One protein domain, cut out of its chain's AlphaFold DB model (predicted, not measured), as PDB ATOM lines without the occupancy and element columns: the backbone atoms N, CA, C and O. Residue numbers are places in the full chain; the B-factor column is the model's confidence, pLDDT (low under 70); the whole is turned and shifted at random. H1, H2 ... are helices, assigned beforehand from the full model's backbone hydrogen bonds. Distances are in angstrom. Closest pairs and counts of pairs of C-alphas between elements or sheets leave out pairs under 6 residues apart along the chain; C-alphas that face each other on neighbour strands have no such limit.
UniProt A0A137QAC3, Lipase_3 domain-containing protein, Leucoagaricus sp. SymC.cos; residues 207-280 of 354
ATOM      1  N   GLY A 207       2.932 -23.772  31.603       76.19
ATOM      2  CA  GLY A 207       3.379 -23.360  30.295       76.19
ATOM      3  C   GLY A 207       3.362 -24.561  29.387       76.19
ATOM      4  O   GLY A 207       2.563 -24.605  28.467       76.19
ATOM      5  N   SER A 208       4.008 -25.641  29.809       78.94
ATOM      6  CA  SER A 208       4.004 -26.913  29.090       78.94
ATOM      7  C   SER A 208       2.593 -27.458  28.777       78.94
ATOM      8  O   SER A 208       2.370 -27.992  27.692       78.94
ATOM      9  N   VAL A 209       1.620 -27.333  29.691       79.75
ATOM     10  CA  VAL A 209       0.229 -27.783  29.457       79.75
ATOM     11  C   VAL A 209      -0.522 -26.859  28.492       79.75
ATOM     12  O   VAL A 209      -1.235 -27.343  27.607       79.75
ATOM     13  N   ARG A 210      -0.392 -25.539  28.648       81.38
ATOM     14  CA  ARG A 210      -1.022 -24.547  27.765       81.38
ATOM     15  C   ARG A 210      -0.415 -24.576  26.377       81.38
ATOM     16  O   ARG A 210      -1.163 -24.603  25.407       81.38
ATOM     17  N   ASP A 211       0.898 -24.677  26.293       84.50
ATOM     18  CA  ASP A 211       1.662 -24.862  25.071       84.50
ATOM     19  C   ASP A 211       1.201 -26.117  24.331       84.50
ATOM     20  O   ASP A 211       0.907 -26.060  23.137       84.50
ATOM     21  N   LEU A 212       1.031 -27.241  25.039       83.31
ATOM     22  CA  LEU A 212       0.497 -28.467  24.446       83.31
ATOM     23  C   LEU A 212      -0.948 -28.289  23.959       83.31
ATOM     24  O   LEU A 212      -1.292 -28.749  22.868       83.31
ATOM     25  N   ARG A 213      -1.798 -27.611  24.740       86.38
ATOM     26  CA  ARG A 213      -3.179 -27.293  24.349       86.38
ATOM     27  C   ARG A 213      -3.211 -26.411  23.102       86.38
ATOM     28  O   ARG A 213      -3.967 -26.702  22.182       86.38
ATOM     29  N   ASN A 214      -2.411 -25.353  23.065       85.12
ATOM     30  CA  ASN A 214      -2.354 -24.398  21.963       85.12
ATOM     31  C   ASN A 214      -1.797 -25.063  20.701       85.12
ATOM     32  O   ASN A 214      -2.364 -24.897  19.626       85.12
ATOM     33  N   ALA A 215      -0.765 -25.902  20.836       86.94
ATOM     34  CA  ALA A 215      -0.253 -26.715  19.739       86.94
ATOM     35  C   ALA A 215      -1.317 -27.682  19.195       86.94
ATOM     36  O   ALA A 215      -1.466 -27.817  17.982       86.94
ATOM     37  N   ALA A 216      -2.087 -28.334  20.073       88.56
ATOM     38  CA  ALA A 216      -3.179 -29.211  19.659       88.56
ATOM     39  C   ALA A 216      -4.288 -28.440  18.927       88.56
ATOM     40  O   ALA A 216      -4.741 -28.891  17.878       88.56
ATOM     41  N   LEU A 217      -4.688 -27.270  19.437       86.81
ATOM     42  CA  LEU A 217      -5.669 -26.404  18.777       86.81
ATOM     43  C   LEU A 217      -5.191 -25.961  17.395       86.81
ATOM     44  O   LEU A 217      -5.926 -26.136  16.430       86.81
ATOM     45  N   TRP A 218      -3.943 -25.504  17.278       86.56
ATOM     46  CA  TRP A 218      -3.349 -25.122  15.996       86.56
ATOM     47  C   TRP A 218      -3.374 -26.273  14.982       86.56
ATOM     48  O   TRP A 218      -3.738 -26.088  13.824       86.56
ATOM     49  N   LEU A 219      -3.046 -27.493  15.424       87.62
ATOM     50  CA  LEU A 219      -3.098 -28.683  14.572       87.62
ATOM     51  C   LEU A 219      -4.528 -29.088  14.183       87.62
ATOM     52  O   LEU A 219      -4.710 -29.668  13.109       87.62
ATOM     53  N   CYS A 220      -5.522 -28.831  15.036       88.31
ATOM     54  CA  CYS A 220      -6.938 -29.058  14.736       88.31
ATOM     55  C   CYS A 220      -7.467 -28.023  13.735       88.31
ATOM     56  O   CYS A 220      -8.033 -28.410  12.717       88.31
ATOM     57  N   GLU A 221      -7.205 -26.736  13.962       85.88
ATOM     58  CA  GLU A 221      -7.574 -25.646  13.048       85.88
ATOM     59  C   GLU A 221      -6.940 -25.845  11.663       85.88
ATOM     60  O   GLU A 221      -7.606 -25.732  10.633       85.88
ATOM     61  N   ALA A 222      -5.662 -26.235  11.622       84.44
ATOM     62  CA  ALA A 222      -4.975 -26.565  10.379       84.44
ATOM     63  C   ALA A 222      -5.540 -27.824   9.695       84.44
ATOM     64  O   ALA A 222      -5.376 -27.976   8.487       84.44
ATOM     65  N   GLU A 223      -6.184 -28.741  10.424       85.62
ATOM     66  CA  GLU A 223      -6.889 -29.884   9.829       85.62
ATOM     67  C   GLU A 223      -8.217 -29.448   9.202       85.62
ATOM     68  O   GLU A 223      -8.502 -29.821   8.065       85.62
ATOM     69  N   GLU A 224      -8.993 -28.612   9.892       81.69
ATOM     70  CA  GLU A 224     -10.249 -28.051   9.379       81.69
ATOM     71  C   GLU A 224     -10.011 -27.195   8.126       81.69
ATOM     72  O   GLU A 224     -10.725 -27.319   7.127       81.69
ATOM     73  N   GLY A 225      -8.933 -26.404   8.126       70.56
ATOM     74  CA  GLY A 225      -8.487 -25.609   6.982       70.56
ATOM     75  C   GLY A 225      -8.104 -26.431   5.743       70.56
ATOM     76  O   GLY A 225      -8.169 -25.903   4.635       70.56
ATOM     77  N   LYS A 226      -7.790 -27.735   5.867       58.31
ATOM     78  CA  LYS A 226      -7.560 -28.619   4.699       58.31
ATOM     79  C   LYS A 226      -8.817 -28.847   3.865       58.31
ATOM     80  O   LYS A 226      -8.709 -29.257   2.709       58.31
ATOM     81  N   HIS A 227      -9.994 -28.624   4.448       53.34
ATOM     82  CA  HIS A 227     -11.272 -28.714   3.749       53.34
ATOM     83  C   HIS A 227     -11.667 -27.394   3.071       53.34
ATOM     84  O   HIS A 227     -12.657 -27.365   2.340       53.34
ATOM     85  N   GLN A 228     -10.893 -26.320   3.267       54.09
ATOM     86  CA  GLN A 228     -11.075 -25.043   2.581       54.09
ATOM     87  C   GLN A 228     -10.150 -24.958   1.360       54.09
ATOM     88  O   GLN A 228      -8.948 -25.213   1.431       54.09
ATOM     89  N   PHE A 229     -10.727 -24.596   0.217       56.41
ATOM     90  CA  PHE A 229      -9.982 -24.291  -1.001       56.41
ATOM     91  C   PHE A 229      -9.700 -22.786  -1.041       56.41
ATOM     92  O   PHE A 229     -10.588 -21.985  -0.740       56.41
ATOM     93  N   SER A 230      -8.482 -22.393  -1.429       55.78
ATOM     94  CA  SER A 230      -8.220 -21.007  -1.831       55.78
ATOM     95  C   SER A 230      -9.184 -20.606  -2.960       55.78
ATOM     96  O   SER A 230      -9.578 -21.456  -3.763       55.78
ATOM     97  N   LYS A 231      -9.527 -19.312  -3.070       54.50
ATOM     98  CA  LYS A 231     -10.269 -18.768  -4.229       54.50
ATOM     99  C   LYS A 231      -9.587 -19.091  -5.566       54.50
ATOM    100  O   LYS A 231     -10.271 -19.159  -6.581       54.50
ATOM    101  N   ASP A 232      -8.284 -19.367  -5.533       63.66
ATOM    102  CA  ASP A 232      -7.455 -19.711  -6.690       63.66
ATOM    103  C   ASP A 232      -7.285 -21.232  -6.896       63.66
ATOM    104  O   ASP A 232      -6.475 -21.673  -7.706       63.66
ATOM    105  N   GLY A 233      -8.027 -22.070  -6.160       55.97
ATOM    106  CA  GLY A 233      -8.000 -23.533  -6.310       55.97
ATOM    107  C   GLY A 233      -6.775 -24.233  -5.705       55.97
ATOM    108  O   GLY A 233      -6.711 -25.464  -5.707       55.97
ATOM    109  N   GLU A 234      -5.822 -23.488  -5.138       52.12
ATOM    110  CA  GLU A 234      -4.693 -24.061  -4.406       52.12
ATOM    111  C   GLU A 234      -5.127 -24.604  -3.033       52.12
ATOM    112  O   GLU A 234      -5.870 -23.963  -2.279       52.12
ATOM    113  N   LYS A 235      -4.655 -25.811  -2.694       54.16
ATOM    114  CA  LYS A 235      -4.851 -26.395  -1.362       54.16
ATOM    115  C   LYS A 235      -4.078 -25.569  -0.335       54.16
ATOM    116  O   LYS A 235      -2.856 -25.460  -0.440       54.16
ATOM    117  N   LEU A 236      -4.766 -25.066   0.692       55.19
ATOM    118  CA  LEU A 236      -4.100 -24.535   1.881       55.19
ATOM    119  C   LEU A 236      -3.209 -25.622   2.516       55.19
ATOM    120  O   LEU A 236      -3.508 -26.818   2.442       55.19
ATOM    121  N   ARG A 237      -2.060 -25.201   3.067       57.31
ATOM    122  CA  ARG A 237      -0.963 -26.070   3.534       57.31
ATOM    123  C   ARG A 237      -1.454 -27.244   4.396       57.31
ATOM    124  O   ARG A 237      -2.255 -27.083   5.311       57.31
ATOM    125  N   GLN A 238      -0.923 -28.442   4.128       63.69
ATOM    126  CA  GLN A 238      -1.242 -29.679   4.853       63.69
ATOM    127  C   GLN A 238      -0.472 -29.792   6.179       63.69
ATOM    128  O   GLN A 238       0.343 -30.706   6.344       63.69
ATOM    129  N   ASP A 239      -0.759 -28.898   7.123       74.06
ATOM    130  CA  ASP A 239      -0.012 -28.819   8.388       74.06
ATOM    131  C   ASP A 239      -0.790 -29.334   9.617       74.06
ATOM    132  O   ASP A 239      -0.245 -29.391  10.714       74.06
ATOM    133  N   GLY A 240      -2.029 -29.810   9.432       86.31
ATOM    134  CA  GLY A 240      -2.844 -30.399  10.506       86.31
ATOM    135  C   GLY A 240      -2.350 -31.749  11.054       86.31
ATOM    136  O   GLY A 240      -1.501 -32.427  10.455       86.31
ATOM    137  N   TRP A 241      -2.928 -32.182  12.179       88.56
ATOM    138  CA  TRP A 241      -2.501 -33.371  12.938       88.56
ATOM    139  C   TRP A 241      -2.441 -34.669  12.112       88.56
ATOM    140  O   TRP A 241      -1.567 -35.507  12.355       88.56
ATOM    141  N   SER A 242      -3.312 -34.851  11.111       88.44
ATOM    142  CA  SER A 242      -3.316 -36.050  10.258       88.44
ATOM    143  C   SER A 242      -2.057 -36.120   9.393       88.44
ATOM    144  O   SER A 242      -1.484 -37.195   9.185       88.44
ATOM    145  N   ALA A 243      -1.564 -34.961   8.944       88.12
ATOM    146  CA  ALA A 243      -0.329 -34.879   8.178       88.12
ATOM    147  C   ALA A 243       0.863 -35.237   9.067       88.12
ATOM    148  O   ALA A 243       1.627 -36.132   8.709       88.12
ATOM    149  N   VAL A 244       0.961 -34.629  10.258       89.31
ATOM    150  CA  VAL A 244       1.992 -34.950  11.261       89.31
ATOM    151  C   VAL A 244       2.004 -36.446  11.574       89.31
ATOM    152  O   VAL A 244       3.045 -37.091  11.464       89.31
ATOM    153  N   THR A 245       0.839 -37.019  11.885       88.81
ATOM    154  CA  THR A 245       0.689 -38.442  12.227       88.81
ATOM    155  C   THR A 245       1.112 -39.341  11.070       88.81
ATOM    156  O   THR A 245       1.873 -40.289  11.263       88.81
ATOM    157  N   SER A 246       0.680 -39.022   9.849       87.81
ATOM    158  CA  SER A 246       1.021 -39.789   8.651       87.81
ATOM    159  C   SER A 246       2.519 -39.746   8.345       87.81
ATOM    160  O   SER A 246       3.108 -40.791   8.069       87.81
ATOM    161  N   ARG A 247       3.155 -38.566   8.423       88.75
ATOM    162  CA  ARG A 247       4.608 -38.409   8.212       88.75
ATOM    163  C   ARG A 247       5.406 -39.141   9.294       88.75
ATOM    164  O   ARG A 247       6.311 -39.909   8.981       88.75
ATOM    165  N   ALA A 248       5.020 -38.980  10.561       87.12
ATOM    166  CA  ALA A 248       5.663 -39.657  11.686       87.12
ATOM    167  C   ALA A 248       5.552 -41.187  11.587       87.12
ATOM    168  O   ALA A 248       6.510 -41.894  11.903       87.12
ATOM    169  N   ARG A 249       4.408 -41.706  11.116       86.38
ATOM    170  CA  ARG A 249       4.220 -43.142  10.871       86.38
ATOM    171  C   ARG A 249       5.163 -43.647   9.780       86.38
ATOM    172  O   ARG A 249       5.893 -44.602  10.028       86.38
ATOM    173  N   ARG A 250       5.226 -42.962   8.629       85.12
ATOM    174  CA  ARG A 250       6.148 -43.307   7.528       85.12
ATOM    175  C   ARG A 250       7.615 -43.306   7.950       85.12
ATOM    176  O   ARG A 250       8.387 -44.104   7.428       85.12
ATOM    177  N   TRP A 251       7.990 -42.400   8.853       83.50
ATOM    178  CA  TRP A 251       9.351 -42.304   9.376       83.50
ATOM    179  C   TRP A 251       9.686 -43.411  10.385       83.50
ATOM    180  O   TRP A 251      10.798 -43.934  10.378       83.50
ATOM    181  N   LYS A 252       8.743 -43.772  11.266       81.75
ATOM    182  CA  LYS A 252       8.953 -44.810  12.292       81.75
ATOM    183  C   LYS A 252       8.858 -46.235  11.753       81.75
ATOM    184  O   LYS A 252       9.433 -47.134  12.365       81.75
ATOM    185  N   GLU A 253       8.114 -46.462  10.675       81.44
ATOM    186  CA  GLU A 253       7.992 -47.784  10.058       81.44
ATOM    187  C   GLU A 253       9.353 -48.253   9.500       81.44
ATOM    188  O   GLU A 253       9.986 -47.529   8.727       81.44
ATOM    189  N   PRO A 254       9.823 -49.466   9.856       72.44
ATOM    190  CA  PRO A 254      11.015 -50.047   9.251       72.44
ATOM    191  C   PRO A 254      10.878 -50.111   7.726       72.44
ATOM    192  O   PRO A 254       9.810 -50.450   7.205       72.44
ATOM    193  N   LYS A 255      11.972 -49.843   6.999       68.00
ATOM    194  CA  LYS A 255      11.996 -49.895   5.524       68.00
ATOM    195  C   LYS A 255      11.532 -51.253   4.976       68.00
ATOM    196  O   LYS A 255      10.867 -51.299   3.948       68.00
ATOM    197  N   GLU A 256      11.817 -52.336   5.699       63.88
ATOM    198  CA  GLU A 256      11.416 -53.714   5.366       63.88
ATOM    199  C   GLU A 256       9.894 -53.941   5.423       63.88
ATOM    200  O   GLU A 256       9.360 -54.762   4.688       63.88
ATOM    201  N   SER A 257       9.183 -53.174   6.251       63.78
ATOM    202  CA  SER A 257       7.720 -53.206   6.405       63.78
ATOM    203  C   SER A 257       6.996 -52.138   5.570       63.78
ATOM    204  O   SER A 257       5.821 -51.870   5.799       63.78
ATOM    205  N   GLY A 258       7.681 -51.525   4.597       63.47
ATOM    206  CA  GLY A 258       7.095 -50.535   3.688       63.47
ATOM    207  C   GLY A 258       7.252 -49.071   4.116       63.47
ATOM    208  O   GLY A 258       6.622 -48.204   3.509       63.47
ATOM    209  N   GLY A 259       8.102 -48.775   5.109       66.44
ATOM    210  CA  GLY A 259       8.409 -47.405   5.527       66.44
ATOM    211  C   GLY A 259       9.010 -46.572   4.388       66.44
ATOM    212  O   GLY A 259      10.059 -46.915   3.841       66.44
ATOM    213  N   ARG A 260       8.339 -45.469   4.024       70.44
ATOM    214  CA  ARG A 260       8.745 -44.543   2.942       70.44
ATOM    215  C   ARG A 260       9.282 -43.199   3.448       70.44
ATOM    216  O   ARG A 260       9.347 -42.256   2.668       70.44
ATOM    217  N   GLY A 261       9.625 -43.085   4.732       75.94
ATOM    218  CA  GLY A 261      10.171 -41.844   5.286       75.94
ATOM    219  C   GLY A 261      11.442 -41.406   4.553       75.94
ATOM    220  O   GLY A 261      12.379 -42.192   4.394       75.94
ATOM    221  N   ASN A 262      11.469 -40.154   4.101       83.94
ATOM    222  CA  ASN A 262      12.610 -39.524   3.438       83.94
ATOM    223  C   ASN A 262      13.141 -38.340   4.268       83.94
ATOM    224  O   ASN A 262      12.551 -37.959   5.279       83.94
ATOM    225  N   GLN A 263      14.285 -37.774   3.869       87.12
ATOM    226  CA  GLN A 263      14.874 -36.632   4.580       87.12
ATOM    227  C   GLN A 263      13.932 -35.418   4.574       87.12
ATOM    228  O   GLN A 263      13.828 -34.727   5.579       87.12
ATOM    229  N   GLU A 264      13.172 -35.223   3.495       86.44
ATOM    230  CA  GLU A 264      12.171 -34.157   3.385       86.44
ATOM    231  C   GLU A 264      11.059 -34.281   4.438       86.44
ATOM    232  O   GLU A 264      10.663 -33.277   5.027       86.44
ATOM    233  N   ASP A 265      10.574 -35.498   4.724       86.00
ATOM    234  CA  ASP A 265       9.602 -35.744   5.795       86.00
ATOM    235  C   ASP A 265      10.176 -35.308   7.158       86.00
ATOM    236  O   ASP A 265       9.452 -34.732   7.973       86.00
ATOM    237  N   MET A 266      11.473 -35.533   7.403       87.12
ATOM    238  CA  MET A 266      12.142 -35.075   8.626       87.12
ATOM    239  C   MET A 266      12.356 -33.574   8.670       87.12
ATOM    240  O   MET A 266      12.083 -32.962   9.700       87.12
ATOM    241  N   ASP A 267      12.816 -32.976   7.577       89.31
ATOM    242  CA  ASP A 267      13.015 -31.533   7.491       89.31
ATOM    243  C   ASP A 267      11.678 -30.803   7.697       89.31
ATOM    244  O   ASP A 267      11.613 -29.810   8.426       89.31
ATOM    245  N   TRP A 268      10.581 -31.357   7.167       90.06
ATOM    246  CA  TRP A 268       9.226 -30.873   7.417       90.06
ATOM    247  C   TRP A 268       8.800 -31.046   8.882       90.06
ATOM    248  O   TRP A 268       8.290 -30.101   9.479       90.06
ATOM    249  N   LEU A 269       9.029 -32.214   9.498       89.88
ATOM    250  CA  LEU A 269       8.712 -32.436  10.919       89.88
ATOM    251  C   LEU A 269       9.491 -31.473  11.829       89.88
ATOM    252  O   LEU A 269       8.938 -30.965  12.804       89.88
ATOM    253  N   ILE A 270      10.754 -31.190  11.497       89.56
ATOM    254  CA  ILE A 270      11.581 -30.201  12.193       89.56
ATOM    255  C   ILE A 270      11.012 -28.793  11.998       89.56
ATOM    256  O   ILE A 270      10.957 -28.033  12.962       89.56
ATOM    257  N   ALA A 271      10.577 -28.437  10.787       89.19
ATOM    258  CA  ALA A 271       9.962 -27.140  10.519       89.19
ATOM    259  C   ALA A 271       8.671 -26.947  11.329       89.19
ATOM    260  O   ALA A 271       8.547 -25.947  12.030       89.19
ATOM    261  N   VAL A 272       7.766 -27.932  11.322       88.38
ATOM    262  CA  VAL A 272       6.529 -27.891  12.122       88.38
ATOM    263  C   VAL A 272       6.837 -27.797  13.607       88.38
ATOM    264  O   VAL A 272       6.250 -26.967  14.295       88.38
ATOM    265  N   ARG A 273       7.792 -28.590  14.107       87.75
ATOM    266  CA  ARG A 273       8.237 -28.500  15.501       87.75
ATOM    267  C   ARG A 273       8.706 -27.085  15.841       87.75
ATOM    268  O   ARG A 273       8.233 -26.535  16.824       87.75
ATOM    269  N   LYS A 274       9.580 -26.489  15.024       89.00
ATOM    270  CA  LYS A 274      10.073 -25.117  15.235       89.00
ATOM    271  C   LYS A 274       8.940 -24.093  15.227       89.00
ATOM    272  O   LYS A 274       8.964 -23.163  16.021       89.00
ATOM    273  N   THR A 275       7.953 -24.254  14.344       87.06
ATOM    274  CA  THR A 275       6.769 -23.387  14.305       87.06
ATOM    275  C   THR A 275       5.934 -23.523  15.572       87.06
ATOM    276  O   THR A 275       5.528 -22.508  16.129       87.06
ATOM    277  N   LEU A 276       5.700 -24.744  16.056       84.69
ATOM    278  CA  LEU A 276       4.985 -24.965  17.310       84.69
ATOM    279  C   LEU A 276       5.759 -24.364  18.487       84.69
ATOM    280  O   LEU A 276       5.191 -23.567  19.220       84.69
ATOM    281  N   GLU A 277       7.057 -24.656  18.605       84.44
ATOM    282  CA  GLU A 277       7.938 -24.129  19.659       84.44
ATOM    283  C   GLU A 277       8.002 -22.594  19.659       84.44
ATOM    284  O   GLU A 277       7.998 -21.984  20.720       84.44
ATOM    285  N   ALA A 278       7.982 -21.941  18.493       84.31
ATOM    286  CA  ALA A 278       7.953 -20.477  18.414       84.31
ATOM    287  C   ALA A 278       6.675 -19.852  19.014       84.31
ATOM    288  O   ALA A 278       6.682 -18.677  19.391       84.31
ATOM    289  N   ASN A 279       5.592 -20.628  19.098       77.88
ATOM    290  CA  ASN A 279       4.325 -20.224  19.706       77.88
ATOM    291  C   ASN A 279       4.184 -20.693  21.166       77.88
ATOM    292  O   ASN A 279       3.184 -20.368  21.803       77.88
ATOM    293  N   MET A 280       5.167 -21.427  21.700       80.12
ATOM    294  CA  MET A 280       5.207 -21.862  23.098       80.12
ATOM    295  C   MET A 280       5.853 -20.770  23.956       80.12
ATOM    296  O   MET A 280       7.063 -20.765  24.173       80.12
TER     297      MET A 280
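AT A GLANCE: This is residues 207 to 280 of the 354 residues of the protein "Lipase_3 domain-containing protein" of Leucoagaricus sp. SymC.cos (UniProt A0A137QAC3). A long helix, H1, makes the base of a T, and H2 rises from the middle of H1 at about a right angle. H3 then folds back on H2 at a slant, its last turns coming back near the first half of H1, while residues 229 to 234 of the link from H1 to H2 stick out as a loop of their own. The printed part has 74 residues with three named helices, in the order H1, H2, H3, and no named strand; its class is all helix. It is only just loose, close to compact, with a radius of gyration of the C-alphas of 14.0 A, and its outline is flat, with spans of 38 by 37 by 16 A.

HOW THE PARTS SIT: H1, residues 207 to 227, touches H2, residues 241 to 252, and the two are about perpendicular at 78 degrees. Their closest C-alphas, those of Leu 219 and Trp 241, are 5.0 A apart. H1 touches H2 with residues 216 to 223 alone, and H2 touches H1 with residues 241 to 242 alone. H2 touches H3, residues 263 to 278, with a steep tilt of 46 degrees, opposite ways. Their closest C-alphas, those of Arg 247 and Asp 265, are 6.2 A apart, and H3 touches H2 with residues 265 to 269 alone. H1 and H3 are close but not clearly touching, with a steep tilt of 57 degrees, opposite ways; their closest C-alphas, those of Ala 215 and Leu 276, are 6.0 A apart. In H2 and H3 every O i to N i+4 pair is within hydrogen-bond range; in H1 15 of 17 are.

IN THESE COORDINATES: H1 begins at C-alpha 207, at (3.379, -23.360, 30.295), and its 21 residues measure 30.8 A from first to last C-alpha. H2 begins at C-alpha 241, at (-2.501, -33.371, 12.938), and its 12 residues measure 16.2 A. H3 has 16 residues, measures 22.4 A and ends at C-alpha 278, at (7.953, -20.477, 18.414).

THE WHOLE: The printed part runs from residue 207 to residue 280 with no cut. The two C-alphas farthest apart, those of Lys 231 and Glu 256, are 42.2 A apart, while the first and last printed C-alphas, those of Gly 207 and Met 280, are 7.6 A apart. The link from H1 to H2, residues 228 to 240, is long, and residues 229 to 234 of it stand free. The link from H2 to H3, with 10 residues, is short. The mean pLDDT of the printed part is 78.3, and it is under 70 in residues 226 to 238, of which 226 to 227 belong to H1, and in residues 255 to 259.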